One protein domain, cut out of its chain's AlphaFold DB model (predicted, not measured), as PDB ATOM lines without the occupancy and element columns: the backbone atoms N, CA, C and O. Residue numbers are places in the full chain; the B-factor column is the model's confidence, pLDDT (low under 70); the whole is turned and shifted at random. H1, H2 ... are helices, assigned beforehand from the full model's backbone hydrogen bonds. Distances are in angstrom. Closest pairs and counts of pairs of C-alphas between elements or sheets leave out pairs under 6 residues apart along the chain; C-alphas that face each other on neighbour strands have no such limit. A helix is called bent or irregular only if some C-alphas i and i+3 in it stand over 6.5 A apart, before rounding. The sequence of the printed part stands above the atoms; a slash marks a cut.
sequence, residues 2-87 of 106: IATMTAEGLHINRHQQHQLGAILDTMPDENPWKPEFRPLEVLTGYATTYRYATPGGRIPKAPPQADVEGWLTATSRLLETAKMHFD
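This is residues 2 to 87 of the 106 residues of an uncharacterized protein of Acetobacter pasteurianus (UniProt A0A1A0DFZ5). Three helices lie side by side in a row, H3 in the middle with short H2 on one side of it and long H5 on the other; short H4 follows H3 toward one end of the long axis, where the loop of residues 50 to 64 swings out and folds back to begin H5. Residues 53 to 58 of this loop stick out, while short H1 lies at the other end, near H2 and the later part of H5. The printed part has 86 residues with five named helices, H1 to H5 in order along the chain, and no named strand; the class is all helix. The whole is loose, with a radius of gyration of the C-alphas of 14.9 A, and elongated, spanning 44 by 29 by 21 A.

H1, residues 2 to 7, begins at C-alpha 2, (-31.419, -19.288, -16.417), and is 8.6 A long. H2, residues 20 to 26, is 10.1 A long. H3, residues 34 to 40, is 10.5 A long and only just irregular: C-alphas 36 and 39 are 6.8 A apart, and its line is a rough one. H4, residues 43 to 49, is 9.6 A long. H5, residues 65 to 85, is the longest helix at 30.1 A, from C-alpha 65 at (-51.880, -6.051, -6.518) to C-alpha 85 at (-34.258, -30.429, -6.791).

H1 is close to H2 but not clearly touching; their closest C-alphas, of Ile 2 and Ile 23, are 8.0 A apart. H1 is likewise close to H5 but not clearly touching, with the closest C-alphas, of Thr 4 and Ala 82, 7.6 A apart. H2 and H3 touch and form a helical hairpin, at a shallow tilt of 19 degrees, opposite ways; their closest C-alphas are those of Leu 24 and Lys 34, 6.5 A apart. H2 and H4 only just touch, with 3 pairs of C-alphas within 8 A, the closest those of Leu 20 and Thr 44 at 5.8 A; the tilt is steep, 38 degrees. H3 touches H5 with residues 71 to 78 of H5 alone; the closest C-alphas, of Leu 40 and Trp 71, are 6.3 A apart. They run opposite ways at a shallow tilt of 33 degrees, only just short of steep. H3 and H4 meet only through their link. H2 and H5 are apart; H4 and H5 are only just apart, at 8.2 A. In H1, H2 and H5 every O i to N i+4 pair is within hydrogen-bond range; in H4 2 of 3 are, and in H3 1 of 3, beside 2 of 4 O i to N i+3 pairs.

The two C-alphas farthest apart, of Gly 56 and Asp 87, are 48.1 A apart. The printed part has no cut. The links H1 to H2 and H4 to H5 are long, with 12 and 15 residues; H2 to H3 is short and H3 to H4 tight. The mean pLDDT of the printed part is 86.8, and no printed residue is under 70.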
ATOM      1  N   ILE A   2     -32.729 -19.147 -15.729       83.56
ATOM      2  CA  ILE A   2     -31.419 -19.288 -16.417       83.56
ATOM      3  C   ILE A   2     -30.538 -20.343 -15.733       83.56
ATOM      4  O   ILE A   2     -30.066 -21.250 -16.401       83.56
ATOM      5  N   ALA A   3     -30.392 -20.277 -14.405       82.06
ATOM      6  CA  ALA A   3     -29.637 -21.276 -13.642       82.06
ATOM      7  C   ALA A   3     -30.163 -22.708 -13.850       82.06
ATOM      8  O   ALA A   3     -29.373 -23.619 -14.062       82.06
ATOM      9  N   THR A   4     -31.489 -22.885 -13.869       81.62
ATOM     10  CA  THR A   4     -32.134 -24.163 -14.198       81.62
ATOM     11  C   THR A   4     -31.723 -24.656 -15.581       81.62
ATOM     12  O   THR A   4     -31.301 -25.790 -15.724       81.62
ATOM     13  N   MET A   5     -31.810 -23.803 -16.603       82.38
ATOM     14  CA  MET A   5     -31.484 -24.201 -17.974       82.38
ATOM     15  C   MET A   5     -30.007 -24.534 -18.137       82.38
ATOM     16  O   MET A   5     -29.677 -25.519 -18.786       82.38
ATOM     17  N   THR A   6     -29.126 -23.779 -17.481       83.69
ATOM     18  CA  THR A   6     -27.701 -24.109 -17.426       83.69
ATOM     19  C   THR A   6     -27.462 -25.483 -16.796       83.69
ATOM     20  O   THR A   6     -26.636 -26.233 -17.307       83.69
ATOM     21  N   ALA A   7     -28.178 -25.831 -15.719       80.69
ATOM     22  CA  ALA A   7     -28.064 -27.142 -15.078       80.69
ATOM     23  C   ALA A   7     -28.547 -28.289 -15.989       80.69
ATOM     24  O   ALA A   7     -27.940 -29.354 -15.997       80.69
ATOM     25  N   GLU A   8     -29.551 -28.034 -16.831       77.75
ATOM     26  CA  GLU A   8     -30.039 -28.953 -17.876       77.75
ATOM     27  C   GLU A   8     -29.128 -29.010 -19.124       77.75
ATOM     28  O   GLU A   8     -29.479 -29.605 -20.141       77.75
ATOM     29  N   GLY A   9     -27.963 -28.351 -19.102       82.56
ATOM     30  CA  GLY A   9     -27.042 -28.298 -20.242       82.56
ATOM     31  C   GLY A   9     -27.512 -27.410 -21.403       82.56
ATOM     32  O   GLY A   9     -26.923 -27.443 -22.484       82.56
ATOM     33  N   LEU A  10     -28.548 -26.591 -21.199       82.25
ATOM     34  CA  LEU A  10     -29.087 -25.670 -22.200       82.25
ATOM     35  C   LEU A  10     -28.412 -24.301 -22.079       82.25
ATOM     36  O   LEU A  10     -28.536 -23.595 -21.076       82.25
ATOM     37  N   HIS A  11     -27.708 -23.894 -23.135       82.44
ATOM     38  CA  HIS A  11     -27.048 -22.595 -23.175       82.44
ATOM     39  C   HIS A  11     -27.998 -21.497 -23.659       82.44
ATOM     40  O   HIS A  11     -28.444 -21.505 -24.806       82.44
ATOM     41  N   ILE A  12     -28.258 -20.511 -22.800       81.00
ATOM     42  CA  ILE A  12     -29.043 -19.327 -23.159       81.00
ATOM     43  C   ILE A  12     -28.129 -18.258 -23.732       81.00
ATOM     44  O   ILE A  12     -27.208 -17.781 -23.068       81.00
ATOM     45  N   ASN A  13     -28.419 -17.828 -24.960       79.25
ATOM     46  CA  ASN A  13     -27.649 -16.760 -25.567       79.25
ATOM     47  C   ASN A  13     -27.848 -15.441 -24.815       79.25
ATOM     48  O   ASN A  13     -28.957 -15.073 -24.424       79.25
ATOM     49  N   ARG A  14     -26.779 -14.647 -24.719       77.50
ATOM     50  CA  ARG A  14     -26.784 -13.348 -24.026       77.50
ATOM     51  C   ARG A  14     -27.874 -12.387 -24.515       77.50
ATOM     52  O   ARG A  14     -28.388 -11.601 -23.728       77.50
ATOM     53  N   HIS A  15     -28.248 -12.447 -25.792       77.56
ATOM     54  CA  HIS A  15     -29.302 -11.594 -26.351       77.56
ATOM     55  C   HIS A  15     -30.718 -11.980 -25.876       77.56
ATOM     56  O   HIS A  15     -31.618 -11.148 -25.927       77.56
ATOM     57  N   GLN A  16     -30.914 -13.201 -25.368       76.88
ATOM     58  CA  GLN A  16     -32.198 -13.705 -24.863       76.88
ATOM     59  C   GLN A  16     -32.343 -13.550 -23.345       76.88
ATOM     60  O   GLN A  16     -33.447 -13.686 -22.832       76.88
ATOM     61  N   GLN A  17     -31.269 -13.221 -22.614       76.25
ATOM     62  CA  GLN A  17     -31.225 -13.263 -21.142       76.25
ATOM     63  C   GLN A  17     -32.298 -12.407 -20.432       76.25
ATOM     64  O   GLN A  17     -32.612 -12.650 -19.270       76.25
ATOM     65  N   HIS A  18     -32.851 -11.402 -21.117       78.31
ATOM     66  CA  HIS A  18     -33.897 -10.524 -20.586       78.31
ATOM     67  C   HIS A  18     -35.295 -10.834 -21.126       78.31
ATOM     68  O   HIS A  18     -36.239 -10.154 -20.742       78.31
ATOM     69  N   GLN A  19     -35.437 -11.826 -22.004       87.19
ATOM     70  CA  GLN A  19     -36.706 -12.207 -22.610       87.19
ATOM     71  C   GLN A  19     -37.112 -13.591 -22.126       87.19
ATOM     72  O   GLN A  19     -36.731 -14.603 -22.708       87.19
ATOM     73  N   LEU A  20     -37.890 -13.634 -21.042       89.06
ATOM     74  CA  LEU A  20     -38.253 -14.894 -20.398       89.06
ATOM     75  C   LEU A  20     -39.035 -15.813 -21.346       89.06
ATOM     76  O   LEU A  20     -38.789 -17.012 -21.347       89.06
ATOM     77  N   GLY A  21     -39.903 -15.249 -22.194       89.06
ATOM     78  CA  GLY A  21     -40.632 -15.999 -23.223       89.06
ATOM     79  C   GLY A  21     -39.702 -16.675 -24.227       89.06
ATOM     80  O   GLY A  21     -39.779 -17.883 -24.414       89.06
ATOM     81  N   ALA A  22     -38.734 -15.931 -24.770       88.25
ATOM     82  CA  ALA A  22     -37.744 -16.482 -25.695       88.25
ATOM     83  C   ALA A  22     -36.892 -17.585 -25.048       88.25
ATOM     84  O   ALA A  22     -36.566 -18.574 -25.695       88.25
ATOM     85  N   ILE A  23     -36.547 -17.438 -23.764       88.75
ATOM     86  CA  ILE A  23     -35.855 -18.488 -23.009       88.75
ATOM     87  C   ILE A  23     -36.752 -19.728 -22.876       88.75
ATOM     88  O   ILE A  23     -36.300 -20.844 -23.130       88.75
ATOM     89  N   LEU A  24     -38.031 -19.556 -22.540       90.06
ATOM     90  CA  LEU A  24     -38.977 -20.667 -22.423       90.06
ATOM     91  C   LEU A  24     -39.221 -21.383 -23.747       90.06
ATOM     92  O   LEU A  24     -39.364 -22.601 -23.756       90.06
ATOM     93  N   ASP A  25     -39.222 -20.665 -24.863       89.94
ATOM     94  CA  ASP A  25     -39.377 -21.262 -26.189       89.94
ATOM     95  C   ASP A  25     -38.197 -22.173 -26.558       89.94
ATOM     96  O   ASP A  25     -38.378 -23.124 -27.311       89.94
ATOM     97  N   THR A  26     -37.012 -21.937 -25.983       87.44
ATOM     98  CA  THR A  26     -35.845 -22.826 -26.151       87.44
ATOM     99  C   THR A  26     -35.843 -24.037 -25.219       87.44
ATOM    100  O   THR A  26     -35.075 -24.973 -25.435       87.44
ATOM    101  N   MET A  27     -36.677 -24.042 -24.177       87.44
ATOM    102  CA  MET A  27     -36.787 -25.174 -23.259       87.44
ATOM    103  C   MET A  27     -37.541 -26.327 -23.946       87.44
ATOM    104  O   MET A  27     -38.578 -26.057 -24.552       87.44
ATOM    105  N   PRO A  28     -37.087 -27.592 -23.851       88.75
ATOM    106  CA  PRO A  28     -37.835 -28.742 -24.361       88.75
ATOM    107  C   PRO A  28     -39.254 -28.799 -23.788       88.75
ATOM    108  O   PRO A  28     -39.463 -28.446 -22.625       88.75
ATOM    109  N   ASP A  29     -40.227 -29.232 -24.587       90.12
ATOM    110  CA  ASP A  29     -41.627 -29.322 -24.148       90.12
ATOM    111  C   ASP A  29     -41.826 -30.393 -23.068       90.12
ATOM    112  O   ASP A  29     -42.719 -30.272 -22.232       90.12
ATOM    113  N   GLU A  30     -40.952 -31.399 -23.035       89.12
ATOM    114  CA  GLU A  30     -40.927 -32.458 -22.031       89.12
ATOM    115  C   GLU A  30     -40.396 -31.976 -20.674       89.12
ATOM    116  O   GLU A  30     -40.532 -32.690 -19.679       89.12
ATOM    117  N   ASN A  31     -39.787 -30.783 -20.601       86.06
ATOM    118  CA  ASN A  31     -39.256 -30.269 -19.344       86.06
ATOM    119  C   ASN A  31     -40.412 -29.946 -18.374       86.06
ATOM    120  O   ASN A  31     -41.237 -29.071 -18.664       86.06
ATOM    121  N   PRO A  32     -40.455 -30.575 -17.185       85.94
ATOM    122  CA  PRO A  32     -41.580 -30.434 -16.265       85.94
ATOM    123  C   PRO A  32     -41.727 -29.019 -15.687       85.94
ATOM    124  O   PRO A  32     -42.801 -28.663 -15.208       85.94
ATOM    125  N   TRP A  33     -40.680 -28.188 -15.736       87.31
ATOM    126  CA  TRP A  33     -40.698 -26.836 -15.173       87.31
ATOM    127  C   TRP A  33     -41.167 -25.798 -16.192       87.31
ATOM    128  O   TRP A  33     -41.574 -24.701 -15.807       87.31
ATOM    129  N   LYS A  34     -41.160 -26.124 -17.494       89.81
ATOM    130  CA  LYS A  34     -41.638 -25.236 -18.563       89.81
ATOM    131  C   LYS A  34     -43.053 -24.696 -18.302       89.81
ATOM    132  O   LYS A  34     -43.211 -23.472 -18.327       89.81
ATOM    133  N   PRO A  35     -44.077 -25.527 -18.013       91.06
ATOM    134  CA  PRO A  35     -45.418 -25.021 -17.717       91.06
ATOM    135  C   PRO A  35     -45.470 -24.179 -16.436       91.06
ATOM    136  O   PRO A  35     -46.262 -23.243 -16.366       91.06
ATOM    137  N   GLU A  36     -44.616 -24.458 -15.449       89.38
ATOM    138  CA  GLU A  36     -44.569 -23.687 -14.202       89.38
ATOM    139  C   GLU A  36     -43.955 -22.292 -14.397       89.38
ATOM    140  O   GLU A  36     -44.384 -21.332 -13.757       89.38
ATOM    141  N   PHE A  37     -42.992 -22.144 -15.312       91.00
ATOM    142  CA  PHE A  37     -42.398 -20.847 -15.641       91.00
ATOM    143  C   PHE A  37     -43.269 -19.982 -16.563       91.00
ATOM    144  O   PHE A  37     -43.138 -18.757 -16.529       91.00
ATOM    145  N   ARG A  38     -44.155 -20.570 -17.379       90.69
ATOM    146  CA  ARG A  38     -44.967 -19.830 -18.368       90.69
ATOM    147  C   ARG A  38     -45.753 -18.642 -17.799       90.69
ATOM    148  O   ARG A  38     -45.684 -17.572 -18.399       90.69
ATOM    149  N   PRO A  39     -46.428 -18.745 -16.639       90.88
ATOM    150  CA  PRO A  39     -47.116 -17.603 -16.036       90.88
ATOM    151  C   PRO A  39     -46.204 -16.405 -15.722       90.88
ATOM    152  O   PRO A  39     -46.685 -15.277 -15.635       90.88
ATOM    153  N   LEU A  40     -44.894 -16.625 -15.561       92.06
ATOM    154  CA  LEU A  40     -43.917 -15.584 -15.232       92.06
ATOM    155  C   LEU A  40     -43.363 -14.853 -16.460       92.06
ATOM    156  O   LEU A  40     -42.628 -13.878 -16.301       92.06
ATOM    157  N   GLU A  41     -43.717 -15.263 -17.681       91.38
ATOM    158  CA  GLU A  41     -43.240 -14.638 -18.921       91.38
ATOM    159  C   GLU A  41     -43.497 -13.121 -18.959       91.38
ATOM    160  O   GLU A  41     -42.641 -12.343 -19.399       91.38
ATOM    161  N   VAL A  42     -44.632 -12.693 -18.395       89.69
ATOM    162  CA  VAL A  42     -45.054 -11.288 -18.272       89.69
ATOM    163  C   VAL A  42     -44.043 -10.409 -17.527       89.69
ATOM    164  O   VAL A  42     -43.953  -9.203 -17.785       89.69
ATOM    165  N   LEU A  43     -43.212 -10.996 -16.657       90.56
ATOM    166  CA  LEU A  43     -42.193 -10.261 -15.907       90.56
ATOM    167  C   LEU A  43     -41.102  -9.667 -16.815       90.56
ATOM    168  O   LEU A  43     -40.472  -8.676 -16.442       90.56
ATOM    169  N   THR A  44     -40.949 -10.193 -18.037       88.56
ATOM    170  CA  THR A  44     -40.130  -9.589 -19.106       88.56
ATOM    171  C   THR A  44     -40.534  -8.136 -19.359       88.56
ATOM    172  O   THR A  44     -39.700  -7.230 -19.352       88.56
ATOM    173  N   GLY A  45     -41.835  -7.902 -19.552       84.25
ATOM    174  CA  GLY A  45     -42.385  -6.568 -19.774       84.25
ATOM    175  C   GLY A  45     -42.379  -5.739 -18.495       84.25
ATOM    176  O   GLY A  45     -42.058  -4.550 -18.534       84.25
ATOM    177  N   TYR A  46     -42.664  -6.366 -17.350       84.94
ATOM    178  CA  TYR A  46     -42.693  -5.698 -16.046       84.94
ATOM    179  C   TYR A  46     -41.382  -4.959 -15.730       84.94
ATOM    180  O   TYR A  46     -41.416  -3.825 -15.249       84.94
ATOM    181  N   ALA A  47     -40.231  -5.562 -16.056       78.88
ATOM    182  CA  ALA A  47     -38.905  -5.012 -15.764       78.88
ATOM    183  C   ALA A  47     -38.647  -3.619 -16.372       78.88
ATOM    184  O   ALA A  47     -37.804  -2.879 -15.861       78.88
ATOM    185  N   THR A  48     -39.364  -3.248 -17.437       79.81
ATOM    186  CA  THR A  48     -39.182  -1.972 -18.152       79.81
ATOM    187  C   THR A  48     -40.445  -1.110 -18.159       79.81
ATOM    188  O   THR A  48     -40.356   0.107 -18.000       79.81
ATOM    189  N   THR A  49     -41.622  -1.726 -18.266       83.62
ATOM    190  CA  THR A  49     -42.899  -1.043 -18.524       83.62
ATOM    191  C   THR A  49     -43.280  -0.061 -17.424       83.62
ATOM    192  O   THR A  49     -43.705   1.049 -17.719       83.62
ATOM    193  N   TYR A  50     -43.109  -0.421 -16.153       82.38
ATOM    194  CA  TYR A  50     -43.577   0.412 -15.035       82.38
ATOM    195  C   TYR A  50     -42.507   1.354 -14.479       82.38
ATOM    196  O   TYR A  50     -42.770   2.112 -13.550       82.38
ATOM    197  N   ARG A  51     -41.291   1.306 -15.035       80.06
ATOM    198  CA  ARG A  51     -40.150   2.103 -14.564       80.06
ATOM    199  C   ARG A  51     -39.888   3.333 -15.420       80.06
ATOM    200  O   ARG A  51     -39.305   4.291 -14.920       80.06
ATOM    201  N   TYR A  52     -40.302   3.316 -16.685       83.25
ATOM    202  CA  TYR A  52     -39.985   4.367 -17.645       83.25
ATOM    203  C   TYR A  52     -41.242   5.000 -18.233       83.25
ATOM    204  O   TYR A  52     -42.287   4.365 -18.380       83.25
ATOM    205  N   ALA A  53     -41.130   6.280 -18.580       83.69
ATOM    206  CA  ALA A  53     -42.161   6.951 -19.348       83.69
ATOM    207  C   ALA A  53     -42.271   6.321 -20.744       83.69
ATOM    208  O   ALA A  53     -41.276   5.978 -21.381       83.69
ATOM    209  N   THR A  54     -43.500   6.203 -21.232       84.00
ATOM    210  CA  THR A  54     -43.782   5.919 -22.643       84.00
ATOM    211  C   THR A  54     -43.246   7.046 -23.539       84.00
ATOM    212  O   THR A  54     -42.985   8.141 -23.039       84.00
ATOM    213  N   PRO A  55     -43.153   6.852 -24.871       85.88
ATOM    214  CA  PRO A  55     -42.774   7.930 -25.793       85.88
ATOM    215  C   PRO A  55     -43.626   9.204 -25.653       85.88
ATOM    216  O   PRO A  55     -43.140  10.301 -25.901       85.88
ATOM    217  N   GLY A  56     -44.880   9.072 -25.199       87.81
ATOM    218  CA  GLY A  56     -45.772  10.193 -24.881       87.81
ATOM    219  C   GLY A  56     -45.586  10.802 -23.483       87.81
ATOM    220  O   GLY A  56     -46.448  11.552 -23.037       87.81
ATOM    221  N   GLY A  57     -44.531  10.447 -22.745       88.31
ATOM    222  CA  GLY A  57     -44.192  11.006 -21.430       88.31
ATOM    223  C   GLY A  57     -44.959  10.421 -20.237       88.31
ATOM    224  O   GLY A  57     -44.595  10.669 -19.089       88.31
ATOM    225  N   ARG A  58     -45.997   9.610 -20.465       88.69
ATOM    226  CA  ARG A  58     -46.787   8.994 -19.385       88.69
ATOM    227  C   ARG A  58     -46.105   7.736 -18.851       88.69
ATOM    228  O   ARG A  58     -45.753   6.869 -19.649       88.69
ATOM    229  N   ILE A  59     -46.019   7.585 -17.530       85.44
ATOM    230  CA  ILE A  59     -45.638   6.316 -16.886       85.44
ATOM    231  C   ILE A  59     -46.859   5.378 -16.871       85.44
ATOM    232  O   ILE A  59     -47.937   5.793 -16.431       85.44
ATOM    233  N   PRO A  60     -46.741   4.135 -17.369       87.00
ATOM    234  CA  PRO A  60     -47.812   3.148 -17.292       87.00
ATOM    235  C   PRO A  60     -48.270   2.889 -15.854       87.00
ATOM    236  O   PRO A  60     -47.463   2.814 -14.929       87.00
ATOM    237  N   LYS A  61     -49.584   2.730 -15.665       88.69
ATOM    238  CA  LYS A  61     -50.164   2.393 -14.360       88.69
ATOM    239  C   LYS A  61     -49.637   1.033 -13.909       88.69
ATOM    240  O   LYS A  61     -49.690   0.095 -14.696       88.69
ATOM    241  N   ALA A  62     -49.200   0.935 -12.654       87.94
ATOM    242  CA  ALA A  62     -48.789  -0.326 -12.046       87.94
ATOM    243  C   ALA A  62     -49.878  -1.414 -12.190       87.94
ATOM    244  O   ALA A  62     -51.072  -1.084 -12.201       87.94
ATOM    245  N   PRO A  63     -49.485  -2.693 -12.300       90.50
ATOM    246  CA  PRO A  63     -50.447  -3.779 -12.387       90.50
ATOM    247  C   PRO A  63     -51.240  -3.926 -11.077       90.50
ATOM    248  O   PRO A  63     -50.807  -3.437 -10.027       90.50
ATOM    249  N   PRO A  64     -52.420  -4.567 -11.125       93.56
ATOM    250  CA  PRO A  64     -53.187  -4.926  -9.940       93.56
ATOM    251  C   PRO A  64     -52.342  -5.665  -8.898       93.56
ATOM    252  O   PRO A  64     -51.525  -6.517  -9.238       93.56
ATOM    253  N   GLN A  65     -52.585  -5.386  -7.616       93.38
ATOM    254  CA  GLN A  65     -51.880  -6.051  -6.518       93.38
ATOM    255  C   GLN A  65     -52.028  -7.580  -6.572       93.38
ATOM    256  O   GLN A  65     -51.044  -8.285  -6.386       93.38
ATOM    257  N   ALA A  66     -53.223  -8.077  -6.898       94.31
ATOM    258  CA  ALA A  66     -53.487  -9.509  -7.024       94.31
ATOM    259  C   ALA A  66     -52.601 -10.193  -8.082       94.31
ATOM    260  O   ALA A  66     -52.164 -11.324  -7.879       94.31
ATOM    261  N   ASP A  67     -52.283  -9.501  -9.182       91.62
ATOM    262  CA  ASP A  67     -51.399 -10.041 -10.221       91.62
ATOM    263  C   ASP A  67     -49.961 -10.143  -9.696       91.62
ATOM    264  O   ASP A  67     -49.303 -11.169  -9.863       91.62
ATOM    265  N   VAL A  68     -49.494  -9.101  -8.996       91.94
ATOM    266  CA  VAL A  68     -48.161  -9.077  -8.374       91.94
ATOM    267  C   VAL A  68     -48.022 -10.179  -7.324       91.94
ATOM    268  O   VAL A  68     -47.009 -10.876  -7.299       91.94
ATOM    269  N   GLU A  69     -49.040 -10.364  -6.483       94.56
ATOM    270  CA  GLU A  69     -49.094 -11.445  -5.497       94.56
ATOM    271  C   GLU A  69     -49.054 -12.817  -6.176       94.56
ATOM    272  O   GLU A  69     -48.267 -13.673  -5.775       94.56
ATOM    273  N   GLY A  70     -49.811 -13.003  -7.261       93.25
ATOM    274  CA  GLY A  70     -49.779 -14.229  -8.058       93.25
ATOM    275  C   GLY A  70     -48.388 -14.544  -8.616       93.25
ATOM    276  O   GLY A  70     -47.906 -15.673  -8.486       93.25
ATOM    277  N   TRP A  71     -47.699 -13.550  -9.186       93.19
ATOM    278  CA  TRP A  71     -46.332 -13.722  -9.693       93.19
ATOM    279  C   TRP A  71     -45.331 -14.019  -8.578       93.19
ATOM    280  O   TRP A  71     -44.438 -14.850  -8.762       93.19
ATOM    281  N   LEU A  72     -45.480 -13.376  -7.418       93.44
ATOM    282  CA  LEU A  72     -44.640 -13.630  -6.254       93.44
ATOM    283  C   LEU A  72     -44.824 -15.064  -5.750       93.44
ATOM    284  O   LEU A  72     -43.838 -15.773  -5.578       93.44
ATOM    285  N   THR A  73     -46.066 -15.520  -5.575       93.94
ATOM    286  CA  THR A  73     -46.368 -16.894  -5.154       93.94
ATOM    287  C   THR A  73     -45.795 -17.921  -6.130       93.94
ATOM    288  O   THR A  73     -45.146 -18.875  -5.698       93.94
ATOM    289  N   ALA A  74     -45.982 -17.719  -7.439       91.75
ATOM    290  CA  ALA A  74     -45.431 -18.607  -8.461       91.75
ATOM    291  C   ALA A  74     -43.893 -18.632  -8.436       91.75
ATOM    292  O   ALA A  74     -43.289 -19.705  -8.465       91.75
ATOM    293  N   THR A  75     -43.252 -17.467  -8.302       92.12
ATOM    294  CA  THR A  75     -41.787 -17.363  -8.211       92.12
ATOM    295  C   THR A  75     -41.254 -18.059  -6.961       92.12
ATOM    296  O   THR A  75     -40.317 -18.847  -7.059       92.12
ATOM    297  N   SER A  76     -41.864 -17.828  -5.796       91.94
ATOM    298  CA  SER A  76     -41.466 -18.464  -4.537       91.94
ATOM    299  C   SER A  76     -41.578 -19.985  -4.607       91.94
ATOM    300  O   SER A  76     -40.652 -20.688  -4.212       91.94
ATOM    301  N   ARG A  77     -42.672 -20.510  -5.175       90.88
ATOM    302  CA  ARG A  77     -42.847 -21.957  -5.365       90.88
ATOM    303  C   ARG A  77     -41.760 -22.558  -6.259       90.88
ATOM    304  O   ARG A  77     -41.215 -23.612  -5.932       90.88
ATOM    305  N   LEU A  78     -41.440 -21.895  -7.369       90.56
ATOM    306  CA  LEU A  78     -40.385 -22.332  -8.285       90.56
ATOM    307  C   LEU A  78     -39.004 -22.316  -7.624       90.56
ATOM    308  O   LEU A  78     -38.209 -23.223  -7.854       90.56
ATOM    309  N   LEU A  79     -38.717 -21.312  -6.791       88.38
ATOM    310  CA  LEU A  79     -37.464 -21.246  -6.037       88.38
ATOM    311  C   LEU A  79     -37.350 -22.388  -5.025       88.38
ATOM    312  O   LEU A  79     -36.307 -23.031  -4.975       88.38
ATOM    313  N   GLU A  80     -38.408 -22.690  -4.271       88.38
ATOM    314  CA  GLU A  80     -38.401 -23.834  -3.350       88.38
ATOM    315  C   GLU A  80     -38.270 -25.167  -4.092       88.38
ATOM    316  O   GLU A  80     -37.499 -26.033  -3.682       88.38
ATOM    317  N   THR A  81     -38.945 -25.313  -5.233       87.88
ATOM    318  CA  THR A  81     -38.823 -26.506  -6.087       87.88
ATOM    319  C   THR A  81     -37.392 -26.672  -6.593       87.88
ATOM    320  O   THR A  81     -36.827 -27.758  -6.490       87.88
ATOM    321  N   ALA A  82     -36.769 -25.589  -7.063       85.44
ATOM    322  CA  ALA A  82     -35.383 -25.609  -7.508       85.44
ATOM    323  C   ALA A  82     -34.407 -25.916  -6.364       85.44
ATOM    324  O   ALA A  82     -33.479 -26.695  -6.558       85.44
ATOM    325  N   LYS A  83     -34.626 -25.353  -5.168       86.00
ATOM    326  CA  LYS A  83     -33.811 -25.645  -3.978       86.00
ATOM    327  C   LYS A  83     -33.862 -27.120  -3.610       86.00
ATOM    328  O   LYS A  83     -32.813 -27.705  -3.385       86.00
ATOM    329  N   MET A  84     -35.054 -27.718  -3.583       84.81
ATOM    330  CA  MET A  84     -35.208 -29.148  -3.304       84.81
ATOM    331  C   MET A  84     -34.572 -30.010  -4.397       84.81
ATOM    332  O   MET A  84     -33.902 -30.987  -4.091       84.81
ATOM    333  N   HIS A  85     -34.771 -29.650  -5.668       83.75
ATOM    334  CA  HIS A  85     -34.258 -30.429  -6.791       83.75
ATOM    335  C   HIS A  85     -32.728 -30.416  -6.888       83.75
ATOM    336  O   HIS A  85     -32.140 -31.432  -7.237       83.75
ATOM    337  N   PHE A  86     -32.092 -29.285  -6.578       82.19
ATOM    338  CA  PHE A  86     -30.635 -29.126  -6.630       82.19
ATOM    339  C   PHE A  86     -29.954 -29.228  -5.254       82.19
ATOM    340  O   PHE A  86     -28.772 -28.920  -5.151       82.19
ATOM    341  N   ASP A  87     -30.691 -29.602  -4.202       83.44
ATOM    342  CA  ASP A  87     -30.213 -29.668  -2.809       83.44
ATOM    343  C   ASP A  87     -29.451 -28.402  -2.366       83.44
ATOM    344  O   ASP A  87     -28.356 -28.429  -1.801       83.44
TER     345      ASP A  87